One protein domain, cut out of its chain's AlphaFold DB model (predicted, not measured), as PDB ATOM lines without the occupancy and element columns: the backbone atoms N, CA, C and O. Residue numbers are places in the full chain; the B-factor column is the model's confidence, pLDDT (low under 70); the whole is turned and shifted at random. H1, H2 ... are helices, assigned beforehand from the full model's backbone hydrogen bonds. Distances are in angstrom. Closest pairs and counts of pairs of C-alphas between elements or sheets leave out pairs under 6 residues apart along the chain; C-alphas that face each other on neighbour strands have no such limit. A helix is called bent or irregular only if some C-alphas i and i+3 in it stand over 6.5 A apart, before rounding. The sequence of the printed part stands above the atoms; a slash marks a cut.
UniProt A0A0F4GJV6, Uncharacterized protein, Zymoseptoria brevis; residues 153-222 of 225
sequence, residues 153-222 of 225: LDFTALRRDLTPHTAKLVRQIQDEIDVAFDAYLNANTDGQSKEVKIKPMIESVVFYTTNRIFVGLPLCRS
ATOM      1  N   LEU A 153      50.504 -37.744  24.374       68.25
ATOM      2  CA  LEU A 153      50.107 -38.830  23.480       68.25
ATOM      3  C   LEU A 153      50.518 -40.214  23.999       68.25
ATOM      4  O   LEU A 153      50.404 -41.208  23.279       68.25
ATOM      5  N   ASP A 154      50.959 -40.301  25.257       74.25
ATOM      6  CA  ASP A 154      51.263 -41.570  25.901       74.25
ATOM      7  C   ASP A 154      49.983 -42.266  26.389       74.25
ATOM      8  O   ASP A 154      49.439 -42.006  27.465       74.25
ATOM      9  N   PHE A 155      49.508 -43.225  25.596       75.25
ATOM     10  CA  PHE A 155      48.357 -44.060  25.942       75.25
ATOM     11  C   PHE A 155      48.684 -45.174  26.951       75.25
ATOM     12  O   PHE A 155      47.820 -46.007  27.240       75.25
ATOM     13  N   THR A 156      49.902 -45.234  27.494       79.19
ATOM     14  CA  THR A 156      50.300 -46.274  28.456       79.19
ATOM     15  C   THR A 156      49.482 -46.191  29.740       79.19
ATOM     16  O   THR A 156      49.001 -47.222  30.210       79.19
ATOM     17  N   ALA A 157      49.242 -44.983  30.262       76.12
ATOM     18  CA  ALA A 157      48.370 -44.782  31.421       76.12
ATOM     19  C   ALA A 157      46.940 -45.263  31.130       76.12
ATOM     20  O   ALA A 157      46.360 -46.014  31.910       76.12
ATOM     21  N   LEU A 158      46.410 -44.938  29.944       77.06
ATOM     22  CA  LEU A 158      45.085 -45.389  29.519       77.06
ATOM     23  C   LEU A 158      45.001 -46.923  29.433       77.06
ATOM     24  O   LEU A 158      44.058 -47.523  29.940       77.06
ATOM     25  N   ARG A 159      45.993 -47.585  28.827       80.50
ATOM     26  CA  ARG A 159      46.026 -49.055  28.710       80.50
ATOM     27  C   ARG A 159      46.195 -49.746  30.061       80.50
ATOM     28  O   ARG A 159      45.589 -50.788  30.297       80.50
ATOM     29  N   ARG A 160      47.021 -49.181  30.940       81.25
ATOM     30  CA  ARG A 160      47.279 -49.724  32.275       81.25
ATOM     31  C   ARG A 160      46.062 -49.588  33.182       81.25
ATOM     32  O   ARG A 160      45.718 -50.542  33.873       81.25
ATOM     33  N   ASP A 161      45.425 -48.423  33.181       77.06
ATOM     34  CA  ASP A 161      44.422 -48.095  34.188       77.06
ATOM     35  C   ASP A 161      43.000 -48.352  33.678       77.06
ATOM     36  O   ASP A 161      42.188 -48.913  34.413       77.06
ATOM     37  N   LEU A 162      42.690 -48.049  32.414       77.69
ATOM     38  CA  LEU A 162      41.324 -48.170  31.896       77.69
ATOM     39  C   LEU A 162      40.951 -49.624  31.561       77.69
ATOM     40  O   LEU A 162      39.875 -50.092  31.941       77.69
ATOM     41  N   THR A 163      41.838 -50.367  30.888       76.12
ATOM     42  CA  THR A 163      41.535 -51.722  30.386       76.12
ATOM     43  C   THR A 163      41.207 -52.724  31.506       76.12
ATOM     44  O   THR A 163      40.186 -53.405  31.398       76.12
ATOM     45  N   PRO A 164      41.957 -52.798  32.625       76.81
ATOM     46  CA  PRO A 164      41.634 -53.734  33.709       76.81
ATOM     47  C   PRO A 164      40.415 -53.313  34.539       76.81
ATOM     48  O   PRO A 164      39.736 -54.155  35.127       76.81
ATOM     49  N   HIS A 165      40.126 -52.009  34.604       78.88
ATOM     50  CA  HIS A 165      39.053 -51.466  35.437       78.88
ATOM     51  C   HIS A 165      37.727 -51.310  34.691       78.88
ATOM     52  O   HIS A 165      36.711 -51.053  35.334       78.88
ATOM     53  N   THR A 166      37.695 -51.550  33.375       79.31
ATOM     54  CA  THR A 166      36.489 -51.390  32.547       79.31
ATOM     55  C   THR A 166      35.298 -52.155  33.131       79.31
ATOM     56  O   THR A 166      34.226 -51.581  33.286       79.31
ATOM     57  N   ALA A 167      35.491 -53.404  33.575       81.81
ATOM     58  CA  ALA A 167      34.424 -54.214  34.176       81.81
ATOM     59  C   ALA A 167      33.838 -53.612  35.470       81.81
ATOM     60  O   ALA A 167      32.652 -53.775  35.749       81.81
ATOM     61  N   LYS A 168      34.651 -52.894  36.258       82.88
ATOM     62  CA  LYS A 168      34.200 -52.199  37.476       82.88
ATOM     63  C   LYS A 168      33.464 -50.898  37.144       82.88
ATOM     64  O   LYS A 168      32.553 -50.515  37.874       82.88
ATOM     65  N   LEU A 169      33.844 -50.252  36.041       85.25
ATOM     66  CA  LEU A 169      33.238 -49.012  35.565       85.25
ATOM     67  C   LEU A 169      31.858 -49.235  34.938       85.25
ATOM     68  O   LEU A 169      31.045 -48.325  35.003       85.25
ATOM     69  N   VAL A 170      31.550 -50.425  34.399       87.69
ATOM     70  CA  VAL A 170      30.260 -50.698  33.720       87.69
ATOM     71  C   VAL A 170      29.055 -50.268  34.557       87.69
ATOM     72  O   VAL A 170      28.201 -49.549  34.056       87.69
ATOM     73  N   ARG A 171      28.999 -50.656  35.838       86.94
ATOM     74  CA  ARG A 171      27.879 -50.271  36.716       86.94
ATOM     75  C   ARG A 171      27.818 -48.761  36.938       86.94
ATOM     76  O   ARG A 171      26.751 -48.178  36.906       86.94
ATOM     77  N   GLN A 172      28.976 -48.130  37.109       87.00
ATOM     78  CA  GLN A 172      29.065 -46.685  37.330       87.00
ATOM     79  C   GLN A 172      28.677 -45.881  36.087       87.00
ATOM     80  O   GLN A 172      28.123 -44.797  36.220       87.00
ATOM     81  N   ILE A 173      28.989 -46.410  34.902       89.12
ATOM     82  CA  ILE A 173      28.577 -45.873  33.607       89.12
ATOM     83  C   ILE A 173      27.065 -46.016  33.456       89.12
ATOM     84  O   ILE A 173      26.410 -45.054  33.085       89.12
ATOM     85  N   GLN A 174      26.513 -47.186  33.781       90.12
ATOM     86  CA  GLN A 174      25.080 -47.443  33.687       90.12
ATOM     87  C   GLN A 174      24.273 -46.498  34.588       90.12
ATOM     88  O   GLN A 174      23.366 -45.838  34.095       90.12
ATOM     89  N   ASP A 175      24.682 -46.336  35.851       90.31
ATOM     90  CA  ASP A 175      24.058 -45.381  36.774       90.31
ATOM     91  C   ASP A 175      24.076 -43.944  36.219       90.31
ATOM     92  O   ASP A 175      23.140 -43.175  36.424       90.31
ATOM     93  N   GLU A 176      25.158 -43.548  35.542       90.06
ATOM     94  CA  GLU A 176      25.295 -42.190  35.012       90.06
ATOM     95  C   GLU A 176      24.521 -41.987  33.704       90.06
ATOM     96  O   GLU A 176      24.020 -40.894  33.449       90.06
ATOM     97  N   ILE A 177      24.375 -43.043  32.903       90.88
ATOM     98  CA  ILE A 177      23.489 -43.056  31.742       90.88
ATOM     99  C   ILE A 177      22.054 -42.799  32.205       90.88
ATOM    100  O   ILE A 177      21.424 -41.880  31.685       90.88
ATOM    101  N   ASP A 178      21.571 -43.538  33.207       89.38
ATOM    102  CA  ASP A 178      20.209 -43.381  33.735       89.38
ATOM    103  C   ASP A 178      19.975 -41.944  34.231       89.38
ATOM    104  O   ASP A 178      19.030 -41.281  33.806       89.38
ATOM    105  N   VAL A 179      20.911 -41.400  35.018       87.44
ATOM    106  CA  VAL A 179      20.853 -40.007  35.496       87.44
ATOM    107  C   VAL A 179      20.851 -38.995  34.344       87.44
ATOM    108  O   VAL A 179      20.088 -38.029  34.376       87.44
ATOM    109  N   ALA A 180      21.685 -39.188  33.320       86.62
ATOM    110  CA  ALA A 180      21.753 -38.285  32.175       86.62
ATOM    111  C   ALA A 180      20.469 -38.324  31.330       86.62
ATOM    112  O   ALA A 180      20.010 -37.280  30.857       86.62
ATOM    113  N   PHE A 181      19.870 -39.506  31.161       86.19
ATOM    114  CA  PHE A 181      18.580 -39.660  30.492       86.19
ATOM    115  C   PHE A 181      17.456 -38.997  31.286       86.19
ATOM    116  O   PHE A 181      16.693 -38.226  30.704       86.19
ATOM    117  N   ASP A 182      17.393 -39.217  32.598       85.69
ATOM    118  CA  ASP A 182      16.392 -38.610  33.477       85.69
ATOM    119  C   ASP A 182      16.486 -37.078  33.488       85.69
ATOM    120  O   ASP A 182      15.467 -36.378  33.416       85.69
ATOM    121  N   ALA A 183      17.711 -36.543  33.510       82.75
ATOM    122  CA  ALA A 183      17.965 -35.109  33.435       82.75
ATOM    123  C   ALA A 183      17.531 -34.521  32.084       82.75
ATOM    124  O   ALA A 183      16.850 -33.495  32.037       82.75
ATOM    125  N   TYR A 184      17.880 -35.176  30.971       81.00
ATOM    126  CA  TYR A 184      17.557 -34.678  29.633       81.00
ATOM    127  C   TYR A 184      16.055 -34.780  29.320       81.00
ATOM    128  O   TYR A 184      15.448 -33.861  28.756       81.00
ATOM    129  N   LEU A 185      15.434 -35.903  29.683       79.44
ATOM    130  CA  LEU A 185      14.016 -36.162  29.437       79.44
ATOM    131  C   LEU A 185      13.103 -35.405  30.407       79.44
ATOM    132  O   LEU A 185      11.921 -35.261  30.108       79.44
ATOM    133  N   ASN A 186      13.659 -34.817  31.474       69.56
ATOM    134  CA  ASN A 186      12.930 -34.236  32.597       69.56
ATOM    135  C   ASN A 186      11.986 -35.283  33.201       69.56
ATOM    136  O   ASN A 186      10.806 -35.337  32.845       69.56
ATOM    137  N   ALA A 187      12.513 -36.077  34.137       59.88
ATOM    138  CA  ALA A 187      11.839 -37.168  34.860       59.88
ATOM    139  C   ALA A 187      10.448 -36.848  35.474       59.88
ATOM    140  O   ALA A 187       9.780 -37.749  35.964       59.88
ATOM    141  N   ASN A 188       9.979 -35.597  35.410       54.94
ATOM    142  CA  ASN A 188       8.666 -35.137  35.877       54.94
ATOM    143  C   ASN A 188       7.601 -35.024  34.768       54.94
ATOM    144  O   ASN A 188       6.582 -34.363  34.965       54.94
ATOM    145  N   THR A 189       7.821 -35.595  33.582       57.34
ATOM    146  CA  THR A 189       6.803 -35.556  32.522       57.34
ATOM    147  C   THR A 189       5.872 -36.761  32.664       57.34
ATOM    148  O   THR A 189       6.172 -37.841  32.165       57.34
ATOM    149  N   ASP A 190       4.747 -36.567  33.357       62.25
ATOM    150  CA  ASP A 190       3.684 -37.555  33.589       62.25
ATOM    151  C   ASP A 190       3.151 -38.179  32.280       62.25
ATOM    152  O   ASP A 190       2.180 -37.709  31.682       62.25
ATOM    153  N   GLY A 191       3.799 -39.246  31.804       64.88
ATOM    154  CA  GLY A 191       3.290 -40.131  30.749       64.88
ATOM    155  C   GLY A 191       3.122 -39.520  29.351       64.88
ATOM    156  O   GLY A 191       2.501 -40.151  28.495       64.88
ATOM    157  N   GLN A 192       3.647 -38.318  29.085       70.62
ATOM    158  CA  GLN A 192       3.501 -37.671  27.777       70.62
ATOM    159  C   GLN A 192       4.667 -38.004  26.840       70.62
ATOM    160  O   GLN A 192       5.836 -37.840  27.183       70.62
ATOM    161  N   SER A 193       4.340 -38.440  25.622       71.44
ATOM    162  CA  SER A 193       5.333 -38.634  24.560       71.44
ATOM    163  C   SER A 193       5.849 -37.277  24.081       71.44
ATOM    164  O   SER A 193       5.064 -36.430  23.658       71.44
ATOM    165  N   LYS A 194       7.168 -37.071  24.134       75.06
ATOM    166  CA  LYS A 194       7.828 -35.824  23.733       75.06
ATOM    167  C   LYS A 194       8.796 -36.073  22.583       75.06
ATOM    168  O   LYS A 194       9.543 -37.048  22.587       75.06
ATOM    169  N   GLU A 195       8.819 -35.153  21.626       79.31
ATOM    170  CA  GLU A 195       9.828 -35.152  20.572       79.31
ATOM    171  C   GLU A 195      11.178 -34.676  21.132       79.31
ATOM    172  O   GLU A 195      11.286 -33.608  21.743       79.31
ATOM    173  N   VAL A 196      12.215 -35.492  20.939       80.50
ATOM    174  CA  VAL A 196      13.554 -35.267  21.488       80.50
ATOM    175  C   VAL A 196      14.582 -35.288  20.368       80.50
ATOM    176  O   VAL A 196      14.599 -36.176  19.517       80.50
ATOM    177  N   LYS A 197      15.498 -34.318  20.392       85.50
ATOM    178  CA  LYS A 197      16.656 -34.312  19.499       85.50
ATOM    179  C   LYS A 197      17.684 -35.329  20.001       85.50
ATOM    180  O   LYS A 197      18.313 -35.124  21.032       85.50
ATOM    181  N   ILE A 198      17.887 -36.399  19.236       86.50
ATOM    182  CA  ILE A 198      18.777 -37.512  19.613       86.50
ATOM    183  C   ILE A 198      20.236 -37.063  19.749       86.50
ATOM    184  O   ILE A 198      20.902 -37.430  20.709       86.50
ATOM    185  N   LYS A 199      20.739 -36.245  18.815       87.44
ATOM    186  CA  LYS A 199      22.138 -35.789  18.825       87.44
ATOM    187  C   LYS A 199      22.550 -35.120  20.154       87.44
ATOM    188  O   LYS A 199      23.462 -35.641  20.787       87.44
ATOM    189  N   PRO A 200      21.901 -34.028  20.606       86.06
ATOM    190  CA  PRO A 200      22.277 -33.379  21.861       86.06
ATOM    191  C   PRO A 200      22.051 -34.277  23.080       86.06
ATOM    192  O   PRO A 200      22.802 -34.185  24.038       86.06
ATOM    193  N   MET A 201      21.058 -35.171  23.040       85.69
ATOM    194  CA  MET A 201      20.847 -36.146  24.110       85.69
ATOM    195  C   MET A 201      22.030 -37.118  24.229       85.69
ATOM    196  O   MET A 201      22.582 -37.270  25.315       85.69
ATOM    197  N   ILE A 202      22.484 -37.712  23.121       89.19
ATOM    198  CA  ILE A 202      23.660 -38.595  23.121       89.19
ATOM    199  C   ILE A 202      24.919 -37.825  23.536       89.19
ATOM    200  O   ILE A 202      25.703 -38.338  24.328       89.19
ATOM    201  N   GLU A 203      25.110 -36.599  23.040       88.56
ATOM    202  CA  GLU A 203      26.247 -35.751  23.428       88.56
ATOM    203  C   GLU A 203      26.267 -35.498  24.943       88.56
ATOM    204  O   GLU A 203      27.318 -35.648  25.569       88.56
ATOM    205  N   SER A 204      25.113 -35.206  25.554       86.50
ATOM    206  CA  SER A 204      24.990 -35.072  27.009       86.50
ATOM    207  C   SER A 204      25.315 -36.378  27.735       86.50
ATOM    208  O   SER A 204      26.137 -36.374  28.647       86.50
ATOM    209  N   VAL A 205      24.735 -37.508  27.322       89.69
ATOM    210  CA  VAL A 205      24.988 -38.816  27.956       89.69
ATOM    211  C   VAL A 205      26.473 -39.184  27.902       89.69
ATOM    212  O   VAL A 205      27.046 -39.615  28.907       89.69
ATOM    213  N   VAL A 206      27.125 -38.970  26.753       90.62
ATOM    214  CA  VAL A 206      28.567 -39.199  26.592       90.62
ATOM    215  C   VAL A 206      29.364 -38.286  27.522       90.62
ATOM    216  O   VAL A 206      30.294 -38.767  28.168       90.62
ATOM    217  N   PHE A 207      28.995 -37.009  27.641       87.69
ATOM    218  CA  PHE A 207      29.658 -36.060  28.538       87.69
ATOM    219  C   PHE A 207      29.593 -36.501  30.008       87.69
ATOM    220  O   PHE A 207      30.638 -36.640  30.647       87.69
ATOM    221  N   TYR A 208      28.399 -36.807  30.527       85.75
ATOM    222  CA  TYR A 208      28.224 -37.253  31.916       85.75
ATOM    223  C   TYR A 208      28.988 -38.550  32.204       85.75
ATOM    224  O   TYR A 208      29.756 -38.633  33.165       85.75
ATOM    225  N   THR A 209      28.865 -39.536  31.313       89.50
ATOM    226  CA  THR A 209      29.561 -40.823  31.441       89.50
ATOM    227  C   THR A 209      31.082 -40.648  31.434       89.50
ATOM    228  O   THR A 209      31.798 -41.259  32.225       89.50
ATOM    229  N   THR A 210      31.592 -39.780  30.560       88.69
ATOM    230  CA  THR A 210      33.027 -39.504  30.439       88.69
ATOM    231  C   THR A 210      33.560 -38.818  31.697       88.69
ATOM    232  O   THR A 210      34.571 -39.249  32.253       88.69
ATOM    233  N   ASN A 211      32.840 -37.824  32.223       88.75
ATOM    234  CA  ASN A 211      33.198 -37.164  33.481       88.75
ATOM    235  C   ASN A 211      33.167 -38.128  34.671       88.75
ATOM    236  O   ASN A 211      34.032 -38.062  35.546       88.75
ATOM    237  N   ARG A 212      32.216 -39.067  34.693       88.25
ATOM    238  CA  ARG A 212      32.147 -40.122  35.709       88.25
ATOM    239  C   ARG A 212      33.373 -41.032  35.690       88.25
ATOM    240  O   ARG A 212      33.841 -41.409  36.761       88.25
ATOM    241  N   ILE A 213      33.895 -41.359  34.507       86.56
ATOM    242  CA  ILE A 213      35.088 -42.204  34.342       86.56
ATOM    243  C   ILE A 213      36.363 -41.457  34.750       86.56
ATOM    244  O   ILE A 213      37.191 -42.023  35.458       86.56
ATOM    245  N   PHE A 214      36.532 -40.206  34.310       85.06
ATOM    246  CA  PHE A 214      37.794 -39.481  34.498       85.06
ATOM    247  C   PHE A 214      37.887 -38.711  35.817       85.06
ATOM    248  O   PHE A 214      38.953 -38.675  36.425       85.06
ATOM    249  N   VAL A 215      36.793 -38.092  36.264       85.25
ATOM    250  CA  VAL A 215      36.778 -37.218  37.451       85.25
ATOM    251  C   VAL A 215      36.132 -37.914  38.653       85.25
ATOM    252  O   VAL A 215      36.472 -37.629  39.802       85.25
ATOM    253  N   GLY A 216      35.227 -38.865  38.405       86.00
ATOM    254  CA  GLY A 216      34.515 -39.589  39.456       86.00
ATOM    255  C   GLY A 216      33.467 -38.741  40.187       86.00
ATOM    256  O   GLY A 216      33.212 -37.580  39.866       86.00
ATOM    257  N   LEU A 217      32.828 -39.341  41.198       82.19
ATOM    258  CA  LEU A 217      31.956 -38.600  42.122       82.19
ATOM    259  C   LEU A 217      32.808 -37.917  43.208       82.19
ATOM    260  O   LEU A 217      33.808 -38.500  43.626       82.19
ATOM    261  N   PRO A 218      32.397 -36.745  43.729       81.38
ATOM    262  CA  PRO A 218      31.148 -36.027  43.432       81.38
ATOM    263  C   PRO A 218      31.242 -35.042  42.254       81.38
ATOM    264  O   PRO A 218      30.225 -34.492  41.841       81.38
ATOM    265  N   LEU A 219      32.444 -34.807  41.725       82.69
ATOM    266  CA  LEU A 219      32.718 -33.736  40.764       82.69
ATOM    267  C   LEU A 219      31.966 -33.898  39.437       82.69
ATOM    268  O   LEU A 219      31.570 -32.903  38.849       82.69
ATOM    269  N   CYS A 220      31.683 -35.126  38.994       81.00
ATOM    270  CA  CYS A 220      30.928 -35.341  37.757       81.00
ATOM    271  C   CYS A 220      29.490 -34.783  37.780       81.00
ATOM    272  O   CYS A 220      28.908 -34.599  36.717       81.00
ATOM    273  N   ARG A 221      28.920 -34.508  38.966       78.81
ATOM    274  CA  ARG A 221      27.544 -34.000  39.146       78.81
ATOM    275  C   ARG A 221      27.477 -32.557  39.632       78.81
ATOM    276  O   ARG A 221      26.393 -32.063  39.932       78.81
ATOM    277  N   SER A 222      28.611 -31.883  39.782       77.62
ATOM    278  CA  SER A 222      28.596 -30.493  40.222       77.62
ATOM    279  C   SER A 222      28.268 -29.574  39.054       77.62
ATOM    280  O   SER A 222      29.030 -29.522  38.103       77.62
TER     281      SER A 222
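Overview. This is residues 153 to 222 of the 225 residues of an uncharacterized protein of Zymoseptoria brevis (UniProt A0A0F4GJV6). A loose helical hairpin: the long arm H1b of a bent helix and the returning H2 cross at 40 degrees, while the short arm H1a turns off at one end. Residues 153 to 161 stick out there, and residues 188 to 193 of the link stick out at the other end. The printed part has 70 residues with two named helices, H1 then H2, and no named strand, all helix, with a radius of gyration of the C-alphas of 14.8 A and spans of 47 by 22 by 22 A.

Arrangement. H1, residues 156 to 185, was assigned as one helix by its hydrogen bonds but is bent, C-alphas 164 and 167 being 7.2 A apart. Its arms H1a, residues 156 to 164, and H1b, residues 167 to 185, stand about perpendicular at 88 degrees. H1b is irregular, with C-alphas 168 and 171 6.7 A apart. H1b and H2, residues 198 to 214, form a helical hairpin and touch, opposite ways at a steep tilt of 40 degrees; their closest C-alphas, of Ala 180 and Val 205, are 5.3 A apart. H1a and H2 are apart. Every O i to N i+4 pair is within hydrogen-bond range in H2, against 3 of 5 in H1a and 13 of 15 in H1b.

Along the chain. H1b is 27.7 A long, H2 24.2 A and H1a 12.6 A. C-alpha 156 is at (50.300, -46.274, 28.456) and C-alpha 214 at (37.794, -39.481, 34.498).

Size, cuts and confidence. The C-alphas farthest apart, of Asp 154 and Asp 190, are 48.4 A apart. The printed part has no cut, and the 12-residue link from H1 to H2 is long. Residue 153 and residues 186 to 191 have pLDDT under 70.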